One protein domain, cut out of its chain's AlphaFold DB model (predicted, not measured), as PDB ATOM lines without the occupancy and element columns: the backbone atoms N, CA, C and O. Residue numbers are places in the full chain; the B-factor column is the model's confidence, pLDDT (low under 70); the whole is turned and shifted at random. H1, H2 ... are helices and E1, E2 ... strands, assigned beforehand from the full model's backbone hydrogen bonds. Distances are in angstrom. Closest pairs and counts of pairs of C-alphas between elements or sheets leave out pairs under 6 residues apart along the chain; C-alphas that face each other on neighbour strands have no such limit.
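AT A GLANCE: This is residues 3 to 78 of the 78 residues of an uncharacterized protein of Listeria booriae (UniProt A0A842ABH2). A small head of two sheets, a strongly twisted one of three strands and a hairpin of two, face to face with their strands crossed, bears an arm at one end: H1 leads away from the hairpin E4 and E5, and H2 follows it outward, with residues 60 to 78 sticking out. The printed part has 76 residues, with five named strands and then two named helices in the order E1, E2, E3, E4, E5, H1, H2. The larger sheet has the order E2, E1, E3 and the smaller one E4, E5, both antiparallel, and the class is mixed, helices and strands. The whole is loose, with a radius of gyration of the C-alphas of 15.2 A, and elongated, spanning 45 by 26 by 23 A; the arm makes the length.

IN THESE COORDINATES: E1, residues 3 to 8, begins at C-alpha 3 at (179.830, 159.661, 235.724) and is 15.4 A long from first to last C-alpha. E2 is residues 14 to 18, 10.8 A, and E3 is residues 27 to 31, 12.0 A. E4, residues 42 to 45, is 9.8 A long and begins at C-alpha 42 at (183.961, 149.095, 226.450). E5 is residues 48 to 51, 10.1 A. H1, residues 53 to 62, is 14.2 A long. H2, residues 64 to 76, is 18.9 A long and ends at C-alpha 76 at (159.256, 145.416, 202.574).

HOW THE PARTS SIT: E1 is the inner strand of its sheet, with E2 and E3 as edge strands. E1 and E2 form a hairpin, antiparallel at 137 degrees between directions, with N 18 and O 5 at 2.9 A. E1 and E3 are antiparallel at 122 degrees, with N 6 and O 27 at 2.9 A. E4 and E5 form a second hairpin, antiparallel at 143 degrees, with N 50 and O 43 at 2.8 A. The two sheets make a sandwich, two sheets face to face: the facing parts are 9.0 A centre to centre, and the strands of the one stand at 77 degrees to those of the other. The closest C-alphas of E3 and E5 are those of Ala 31 and Ala 49, 4.8 A apart; those of E2 and E4 are Val 14 and Val 42, 5.4 A apart. E4 and H1 are only just apart, closest 8.4 A. H1 and H2 meet only through their link, and neither is on the sheet E2, E1, E3. In H1 and H2 every O i to N i+4 pair is within hydrogen-bond range.

THE WHOLE: The C-alphas of Asp 46 and Met 76, the two farthest apart, are 47.4 A from each other. Without residues 60 to 78, which stand free, the body of 57 residues spans 32 by 22 by 20 A, with a radius of gyration of 10.5 A. The printed part has no cut and no long link; it ends at residue 78, the chain's last. The mean pLDDT of the printed part is 91.0, and residues 20 to 22 are under 70.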
ATOM      1  N   LYS A   3     179.864 160.770 234.766       91.38
ATOM      2  CA  LYS A   3     179.830 159.661 235.724       91.38
ATOM      3  C   LYS A   3     178.654 158.759 235.398       91.38
ATOM      4  O   LYS A   3     177.544 159.261 235.229       91.38
ATOM      5  N   ALA A   4     178.896 157.458 235.335       91.00
ATOM      6  CA  ALA A   4     177.872 156.473 235.023       91.00
ATOM      7  C   ALA A   4     178.002 155.253 235.932       91.00
ATOM      8  O   ALA A   4     179.098 154.920 236.382       91.00
ATOM      9  N   PHE A   5     176.875 154.591 236.180       93.12
ATOM     10  CA  PHE A   5     176.870 153.262 236.770       93.12
ATOM     11  C   PHE A   5     176.821 152.247 235.639       93.12
ATOM     12  O   PHE A   5     176.000 152.370 234.727       93.12
ATOM     13  N   VAL A   6     177.709 151.260 235.690       93.44
ATOM     14  CA  VAL A   6     177.781 150.205 234.680       93.44
ATOM     15  C   VAL A   6     177.759 148.832 235.311       93.44
ATOM     16  O   VAL A   6     178.193 148.646 236.449       93.44
ATOM     17  N   LYS A   7     177.291 147.859 234.542       93.44
ATOM     18  CA  LYS A   7     177.486 146.447 234.836       93.44
ATOM     19  C   LYS A   7     178.535 145.887 233.890       93.44
ATOM     20  O   LYS A   7     178.544 146.196 232.698       93.44
ATOM     21  N   ILE A   8     179.430 145.083 234.449       93.12
ATOM     22  CA  ILE A   8     180.452 144.374 233.685       93.12
ATOM     23  C   ILE A   8     179.948 142.956 233.444       93.12
ATOM     24  O   ILE A   8     179.542 142.266 234.383       93.12
ATOM     25  N   GLY A   9     179.926 142.549 232.180       92.62
ATOM     26  CA  GLY A   9     179.599 141.193 231.771       92.62
ATOM     27  C   GLY A   9     180.702 140.201 232.134       92.62
ATOM     28  O   GLY A   9     181.824 140.570 232.480       92.62
ATOM     29  N   GLU A  10     180.403 138.909 232.014       93.12
ATOM     30  CA  GLU A  10     181.384 137.837 232.249       93.12
ATOM     31  C   GLU A  10     182.566 137.887 231.260       93.12
ATOM     32  O   GLU A  10     183.650 137.396 231.561       93.12
ATOM     33  N   ASN A  11     182.370 138.530 230.104       91.06
ATOM     34  CA  ASN A  11     183.391 138.808 229.092       91.06
ATOM     35  C   ASN A  11     184.360 139.946 229.484       91.06
ATOM     36  O   ASN A  11     185.318 140.196 228.757       91.06
ATOM     37  N   GLY A  12     184.125 140.637 230.605       93.50
ATOM     38  CA  GLY A  12     184.949 141.756 231.065       93.50
ATOM     39  C   GLY A  12     184.638 143.100 230.399       93.50
ATOM     40  O   GLY A  12     185.359 144.068 230.641       93.50
ATOM     41  N   TYR A  13     183.574 143.181 229.598       96.94
ATOM     42  CA  TYR A  13     183.124 144.413 228.949       96.94
ATOM     43  C   TYR A  13     181.862 144.965 229.613       96.94
ATOM     44  O   TYR A  13     181.111 144.245 230.274       96.94
ATOM     45  N   VAL A  14     181.615 146.262 229.444       95.75
ATOM     46  CA  VAL A  14     180.364 146.900 229.861       95.75
ATOM     47  C   VAL A  14     179.212 146.331 229.035       95.75
ATOM     48  O   VAL A  14     179.190 146.492 227.816       95.75
ATOM     49  N   ASN A  15     178.245 145.704 229.703       94.38
ATOM     50  CA  ASN A  15     177.045 145.154 229.061       94.38
ATOM     51  C   ASN A  15     175.768 145.946 229.383       94.38
ATOM     52  O   ASN A  15     174.733 145.735 228.758       94.38
ATOM     53  N   GLU A  16     175.832 146.871 230.342       92.81
ATOM     54  CA  GLU A  16     174.695 147.695 230.740       92.81
ATOM     55  C   GLU A  16     175.171 149.054 231.263       92.81
ATOM     56  O   GLU A  16     176.058 149.121 232.119       92.81
ATOM     57  N   TRP A  17     174.531 150.125 230.786       92.12
ATOM     58  CA  TRP A  17     174.661 151.483 231.316       92.12
ATOM     59  C   TRP A  17     173.366 151.865 232.023       92.12
ATOM     60  O   TRP A  17     172.282 151.747 231.450       92.12
ATOM     61  N   VAL A  18     173.468 152.367 233.250       86.50
ATOM     62  CA  VAL A  18     172.305 152.795 234.032       86.50
ATOM     63  C   VAL A  18     172.454 154.229 234.515       86.50
ATOM     64  O   VAL A  18     173.538 154.713 234.851       86.50
ATOM     65  N   ALA A  19     171.304 154.903 234.580       74.00
ATOM     66  CA  ALA A  19     171.141 156.161 235.295       74.00
ATOM     67  C   ALA A  19     171.513 155.989 236.788       74.00
ATOM     68  O   ALA A  19     171.595 154.855 237.258       74.00
ATOM     69  N   PRO A  20     171.726 157.082 237.552       69.50
ATOM     70  CA  PRO A  20     172.290 157.028 238.901       69.50
ATOM     71  C   PRO A  20     171.532 156.059 239.808       69.50
ATOM     72  O   PRO A  20     170.413 156.346 240.239       69.50
ATOM     73  N   ARG A  21     172.135 154.897 240.069       67.19
ATOM     74  CA  ARG A  21     171.520 153.829 240.845       67.19
ATOM     75  C   ARG A  21     172.612 153.029 241.544       67.19
ATOM     76  O   ARG A  21     173.303 152.225 240.928       67.19
ATOM     77  N   GLU A  22     172.772 153.282 242.839       65.56
ATOM     78  CA  GLU A  22     173.651 152.508 243.725       65.56
ATOM     79  C   GLU A  22     172.960 151.195 244.127       65.56
ATOM     80  O   GLU A  22     172.656 150.956 245.293       65.56
ATOM     81  N   ASP A  23     172.668 150.352 243.138       72.88
ATOM     82  CA  ASP A  23     172.183 148.994 243.375       72.88
ATOM     83  C   ASP A  23     173.367 148.012 243.409       72.88
ATOM     84  O   ASP A  23     174.426 148.235 242.813       72.88
ATOM     85  N   ALA A  24     173.190 146.889 244.108       71.88
ATOM     86  CA  ALA A  24     174.208 145.849 244.196       71.88
ATOM     87  C   ALA A  24     174.565 145.297 242.802       71.88
ATOM     88  O   ALA A  24     173.696 144.811 242.081       71.88
ATOM     89  N   GLY A  25     175.853 145.334 242.450       81.62
ATOM     90  CA  GLY A  25     176.382 144.776 241.198       81.62
ATOM     91  C   GLY A  25     176.723 145.800 240.114       81.62
ATOM     92  O   GLY A  25     177.272 145.403 239.089       81.62
ATOM     93  N   TYR A  26     176.459 147.090 240.345       89.44
ATOM     94  CA  TYR A  26     176.887 148.168 239.454       89.44
ATOM     95  C   TYR A  26     178.131 148.888 239.989       89.44
ATOM     96  O   TYR A  26     178.312 149.045 241.197       89.44
ATOM     97  N   LEU A  27     178.993 149.332 239.076       91.00
ATOM     98  CA  LEU A  27     180.226 150.059 239.362       91.00
ATOM     99  C   LEU A  27     180.098 151.503 238.885       91.00
ATOM    100  O   LEU A  27     179.700 151.748 237.747       91.00
ATOM    101  N   LEU A  28     180.459 152.454 239.747       92.62
ATOM    102  CA  LEU A  28     180.573 153.861 239.373       92.62
ATOM    103  C   LEU A  28     181.890 154.089 238.625       92.62
ATOM    104  O   LEU A  28     182.957 153.802 239.166       92.62
ATOM    105  N   ILE A  29     181.805 154.642 237.418       92.94
ATOM    106  CA  ILE A  29     182.956 154.917 236.552       92.94
ATOM    107  C   ILE A  29     182.903 156.330 235.966       92.94
ATOM    108  O   ILE A  29     181.855 156.984 235.971       92.94
ATOM    109  N   GLU A  30     184.026 156.778 235.413       94.69
ATOM    110  CA  GLU A  30     184.106 157.949 234.541       94.69
ATOM    111  C   GLU A  30     184.191 157.515 233.076       94.69
ATOM    112  O   GLU A  30     184.966 156.631 232.728       94.69
ATOM    113  N   ALA A  31     183.404 158.133 232.201       94.12
ATOM    114  CA  ALA A  31     183.353 157.773 230.785       94.12
ATOM    115  C   ALA A  31     183.234 159.004 229.887       94.12
ATOM    116  O   ALA A  31     182.724 160.049 230.301       94.12
ATOM    117  N   ASP A  32     183.668 158.888 228.634       94.44
ATOM    118  CA  ASP A  32     183.233 159.822 227.599       94.44
ATOM    119  C   ASP A  32     181.773 159.524 227.214       94.44
ATOM    120  O   ASP A  32     181.362 158.366 227.154       94.44
ATOM    121  N   GLU A  33     180.976 160.563 226.967       91.81
ATOM    122  CA  GLU A  33     179.550 160.419 226.638       91.81
ATOM    123  C   GLU A  33     179.333 159.623 225.340       91.81
ATOM    124  O   GLU A  33     178.336 158.916 225.198       91.81
ATOM    125  N   SER A  34     180.307 159.649 224.424       93.94
ATOM    126  CA  SER A  34     180.281 158.860 223.187       93.94
ATOM    127  C   SER A  34     180.315 157.340 223.408       93.94
ATOM    128  O   SER A  34     179.954 156.586 222.506       93.94
ATOM    129  N   LEU A  35     180.705 156.863 224.597       94.50
ATOM    130  CA  LEU A  35     180.833 155.433 224.897       94.50
ATOM    131  C   LEU A  35     179.523 154.768 225.330       94.50
ATOM    132  O   LEU A  35     179.438 153.545 225.298       94.50
ATOM    133  N   VAL A  36     178.488 155.537 225.679       91.44
ATOM    134  CA  VAL A  36     177.241 155.007 226.268       91.44
ATOM    135  C   VAL A  36     176.510 154.023 225.344       91.44
ATOM    136  O   VAL A  36     175.872 153.086 225.814       91.44
ATOM    137  N   ASN A  37     176.633 154.189 224.027       89.81
ATOM    138  CA  ASN A  37     176.009 153.291 223.049       89.81
ATOM    139  C   ASN A  37     176.927 152.140 222.598       89.81
ATOM    140  O   ASN A  37     176.536 151.346 221.748       89.81
ATOM    141  N   ASN A  38     178.144 152.047 223.139       92.31
ATOM    142  CA  ASN A  38     179.119 151.013 222.801       92.31
ATOM    143  C   ASN A  38     179.074 149.907 223.864       92.31
ATOM    144  O   ASN A  38     179.859 149.893 224.810       92.31
ATOM    145  N   LEU A  39     178.104 149.006 223.735       93.56
ATOM    146  CA  LEU A  39     177.999 147.817 224.583       93.56
ATOM    147  C   LEU A  39     178.943 146.713 224.095       93.56
ATOM    148  O   LEU A  39     179.290 146.661 222.917       93.56
ATOM    149  N   ASP A  40     179.388 145.866 225.024       95.19
ATOM    150  CA  ASP A  40     180.227 144.681 224.780       95.19
ATOM    151  C   ASP A  40     181.590 144.951 224.106       95.19
ATOM    152  O   ASP A  40     182.302 144.024 223.729       95.19
ATOM    153  N   CYS A  41     181.998 146.222 224.019       96.62
ATOM    154  CA  CYS A  41     183.302 146.665 223.509       96.62
ATOM    155  C   CYS A  41     183.918 147.818 224.324       96.62
ATOM    156  O   CYS A  41     184.889 148.442 223.902       96.62
ATOM    157  N   VAL A  42     183.390 148.108 225.518       97.50
ATOM    158  CA  VAL A  42     183.961 149.095 226.450       97.50
ATOM    159  C   VAL A  42     184.526 148.384 227.675       97.50
ATOM    160  O   VAL A  42     183.829 147.600 228.314       97.50
ATOM    161  N   LYS A  43     185.788 148.666 228.010       96.44
ATOM    162  CA  LYS A  43     186.479 148.168 229.208       96.44
ATOM    163  C   LYS A  43     186.543 149.246 230.277       96.44
ATOM    164  O   LYS A  43     186.513 150.434 229.968       96.44
ATOM    165  N   VAL A  44     186.665 148.825 231.532       94.88
ATOM    166  CA  VAL A  44     186.893 149.726 232.665       94.88
ATOM    167  C   VAL A  44     188.285 149.470 233.220       94.88
ATOM    168  O   VAL A  44     188.558 148.391 233.741       94.88
ATOM    169  N   GLU A  45     189.148 150.476 233.134       93.38
ATOM    170  CA  GLU A  45     190.517 150.446 233.649       93.38
ATOM    171  C   GLU A  45     190.674 151.581 234.659       93.38
ATOM    172  O   GLU A  45     190.385 152.733 234.351       93.38
ATOM    173  N   ASP A  46     191.043 151.252 235.901       91.81
ATOM    174  CA  ASP A  46     191.178 152.219 237.004       91.81
ATOM    175  C   ASP A  46     189.948 153.133 237.207       91.81
ATOM    176  O   ASP A  46     190.054 154.295 237.597       91.81
ATOM    177  N   GLY A  47     188.749 152.595 236.952       92.62
ATOM    178  CA  GLY A  47     187.485 153.330 237.063       92.62
ATOM    179  C   GLY A  47     187.169 154.239 235.872       92.62
ATOM    180  O   GLY A  47     186.195 154.988 235.938       92.62
ATOM    181  N   ILE A  48     187.947 154.170 234.787       94.62
ATOM    182  CA  ILE A  48     187.752 154.936 233.554       94.62
ATOM    183  C   ILE A  48     187.324 153.995 232.421       94.62
ATOM    184  O   ILE A  48     187.950 152.962 232.179       94.62
ATOM    185  N   ALA A  49     186.252 154.353 231.715       96.00
ATOM    186  CA  ALA A  49     185.791 153.641 230.531       96.00
ATOM    187  C   ALA A  49     186.691 153.928 229.323       96.00
ATOM    188  O   ALA A  49     186.885 155.090 228.956       96.00
ATOM    189  N   THR A  50     187.142 152.873 228.651       96.56
ATOM    190  CA  THR A  50     187.928 152.955 227.417       96.56
ATOM    191  C   THR A  50     187.329 152.044 226.349       96.56
ATOM    192  O   THR A  50     186.920 150.919 226.633       96.56
ATOM    193  N   LEU A  51     187.267 152.536 225.111       96.94
ATOM    194  CA  LEU A  51     186.793 151.765 223.965       96.94
ATOM    195  C   LEU A  51     187.857 150.764 223.506       96.94
ATOM    196  O   LEU A  51     188.976 151.154 223.166       96.94
ATOM    197  N   ASP A  52     187.476 149.498 223.425       97.31
ATOM    198  CA  ASP A  52     188.241 148.455 222.757       97.31
ATOM    199  C   ASP A  52     187.872 148.447 221.270       97.31
ATOM    200  O   ASP A  52     186.832 147.926 220.863       97.31
ATOM    201  N   LYS A  53     188.711 149.096 220.457       96.12
ATOM    202  CA  LYS A  53     188.452 149.264 219.023       96.12
ATOM    203  C   LYS A  53     188.464 147.947 218.260       96.12
ATOM    204  O   LYS A  53     187.646 147.780 217.368       96.12
ATOM    205  N   GLU A  54     189.348 147.022 218.624       96.50
ATOM    206  CA  GLU A  54     189.414 145.714 217.968       96.50
ATOM    207  C   GLU A  54     188.111 144.949 218.210       96.50
ATOM    208  O   GLU A  54     187.501 144.449 217.267       96.50
ATOM    209  N   LYS A  55     187.617 144.954 219.457       95.88
ATOM    210  CA  LYS A  55     186.337 144.314 219.773       95.88
ATOM    211  C   LYS A  55     185.149 145.015 219.112       95.88
ATOM    212  O   LYS A  55     184.195 144.359 218.704       95.88
ATOM    213  N   GLN A  56     185.191 146.341 218.998       95.56
ATOM    214  CA  GLN A  56     184.160 147.103 218.296       95.56
ATOM    215  C   GLN A  56     184.097 146.729 216.807       95.56
ATOM    216  O   GLN A  56     183.002 146.534 216.285       95.56
ATOM    217  N   GLU A  57     185.243 146.620 216.133       95.19
ATOM    218  CA  GLU A  57     185.322 146.221 214.722       95.19
ATOM    219  C   GLU A  57     184.827 144.780 214.518       95.19
ATOM    220  O   GLU A  57     184.014 144.542 213.625       95.19
ATOM    221  N   GLU A  58     185.219 143.850 215.395       95.06
ATOM    222  CA  GLU A  58     184.733 142.461 215.395       95.06
ATOM    223  C   GLU A  58     183.201 142.404 215.503       95.06
ATOM    224  O   GLU A  58     182.539 141.792 214.669       95.06
ATOM    225  N   LEU A  59     182.613 143.112 216.475       93.06
ATOM    226  CA  LEU A  59     181.158 143.154 216.652       93.06
ATOM    227  C   LEU A  59     180.439 143.806 215.465       93.06
ATOM    228  O   LEU A  59     179.312 143.431 215.145       93.06
ATOM    229  N   GLN A  60     181.041 144.806 214.821       91.56
ATOM    230  CA  GLN A  60     180.460 145.422 213.625       91.56
ATOM    231  C   GLN A  60     180.443 144.450 212.443       91.56
ATOM    232  O   GLN A  60     179.465 144.427 211.697       91.56
ATOM    233  N   GLU A  61     181.494 143.645 212.285       93.25
ATOM    234  CA  GLU A  61     181.558 142.613 211.254       93.25
ATOM    235  C   GLU A  61     180.563 141.480 211.535       93.25
ATOM    236  O   GLU A  61     179.780 141.132 210.651       93.25
ATOM    237  N   GLU A  62     180.504 140.976 212.770       91.31
ATOM    238  CA  GLU A  62     179.562 139.923 213.180       91.31
ATOM    239  C   GLU A  62     178.096 140.336 212.997       91.31
ATOM    240  O   GLU A  62     177.255 139.528 212.601       91.31
ATOM    241  N   ASN A  63     177.777 141.605 213.256       90.94
ATOM    242  CA  ASN A  63     176.412 142.114 213.134       90.94
ATOM    243  C   ASN A  63     176.041 142.544 211.711       90.94
ATOM    244  O   ASN A  63     174.877 142.871 211.471       90.94
ATOM    245  N   LYS A  64     176.984 142.555 210.762       91.50
ATOM    246  CA  LYS A  64     176.746 143.052 209.403       91.50
ATOM    247  C   LYS A  64     175.610 142.305 208.704       91.50
ATOM    248  O   LYS A  64     174.685 142.942 208.208       91.50
ATOM    249  N   ASP A  65     175.639 140.977 208.738       88.38
ATOM    250  CA  ASP A  65     174.622 140.137 208.094       88.38
ATOM    251  C   ASP A  65     173.231 140.349 208.720       88.38
ATOM    252  O   ASP A  65     172.215 140.389 208.023       88.38
ATOM    253  N   LEU A  66     173.174 140.535 210.044       89.69
ATOM    254  CA  LEU A  66     171.928 140.828 210.756       89.69
ATOM    255  C   LEU A  66     171.375 142.208 210.373       89.69
ATOM    256  O   LEU A  66     170.167 142.356 210.189       89.69
ATOM    257  N   LEU A  67     172.244 143.212 210.245       90.06
ATOM    258  CA  LEU A  67     171.860 144.560 209.829       90.06
ATOM    259  C   LEU A  67     171.327 144.575 208.394       90.06
ATOM    260  O   LEU A  67     170.300 145.203 208.145       90.06
ATOM    261  N   GLU A  68     171.972 143.853 207.475       91.12
ATOM    262  CA  GLU A  68     171.498 143.704 206.093       91.12
ATOM    263  C   GLU A  68     170.091 143.083 206.054       91.12
ATOM    264  O   GLU A  68     169.197 143.616 205.392       91.12
ATOM    265  N   LEU A  69     169.850 142.026 206.838       91.31
ATOM    266  CA  LEU A  69     168.538 141.378 206.928       91.31
ATOM    267  C   LEU A  69     167.453 142.316 207.489       91.31
ATOM    268  O   LEU A  69     166.342 142.367 206.958       91.31
ATOM    269  N   LEU A  70     167.774 143.099 208.524       92.19
ATOM    270  CA  LEU A  70     166.857 144.092 209.099       92.19
ATOM    271  C   LEU A  70     166.542 145.236 208.118       92.19
ATOM    272  O   LEU A  70     165.423 145.756 208.105       92.19
ATOM    273  N   GLU A  71     167.504 145.643 207.287       92.44
ATOM    274  CA  GLU A  71     167.282 146.653 206.250       92.44
ATOM    275  C   GLU A  71     166.381 146.150 205.117       92.44
ATOM    276  O   GLU A  71     165.538 146.909 204.625       92.44
ATOM    277  N   GLU A  72     166.548 144.898 204.686       93.06
ATOM    278  CA  GLU A  72     165.662 144.269 203.701       93.06
ATOM    279  C   GLU A  72     164.232 144.143 204.232       93.06
ATOM    280  O   GLU A  72     163.283 144.499 203.528       93.06
ATOM    281  N   GLU A  73     164.074 143.711 205.487       92.75
ATOM    282  CA  GLU A  73     162.773 143.633 206.150       92.75
ATOM    283  C   GLU A  73     162.106 145.014 206.221       92.75
ATOM    284  O   GLU A  73     160.950 145.158 205.820       92.75
ATOM    285  N   ARG A  74     162.839 146.062 206.629       92.69
ATOM    286  CA  ARG A  74     162.305 147.434 206.692       92.69
ATOM    287  C   ARG A  74     161.777 147.917 205.337       92.69
ATOM    288  O   ARG A  74     160.695 148.491 205.287       92.69
ATOM    289  N   LYS A  75     162.493 147.640 204.240       92.69
ATOM    290  CA  LYS A  75     162.084 148.022 202.873       92.69
ATOM    291  C   LYS A  75     160.827 147.301 202.383       92.69
ATOM    292  O   LYS A  75     160.174 147.803 201.477       92.69
ATOM    293  N   MET A  76     160.494 146.128 202.925       90.88
ATOM    294  CA  MET A  76     159.256 145.416 202.574       90.88
ATOM    295  C   MET A  76     158.012 146.108 203.150       90.88
ATOM    296  O   MET A  76     156.914 145.956 202.611       90.88
ATOM    297  N   TYR A  77     158.182 146.842 204.253       89.31
ATOM    298  CA  TYR A  77     157.107 147.506 204.989       89.31
ATOM    299  C   TYR A  77     157.012 149.025 204.730       89.31
ATOM    300  O   TYR A  77     156.105 149.660 205.271       89.31
ATOM    301  N   GLU A  78     157.912 149.590 203.917       80.69
ATOM    302  CA  GLU A  78     157.895 150.981 203.414       80.69
ATOM    303  C   GLU A  78     157.243 151.071 202.021       80.69
ATOM    304  O   GLU A  78     156.455 152.025 201.809       80.69
TER     305      GLU A  78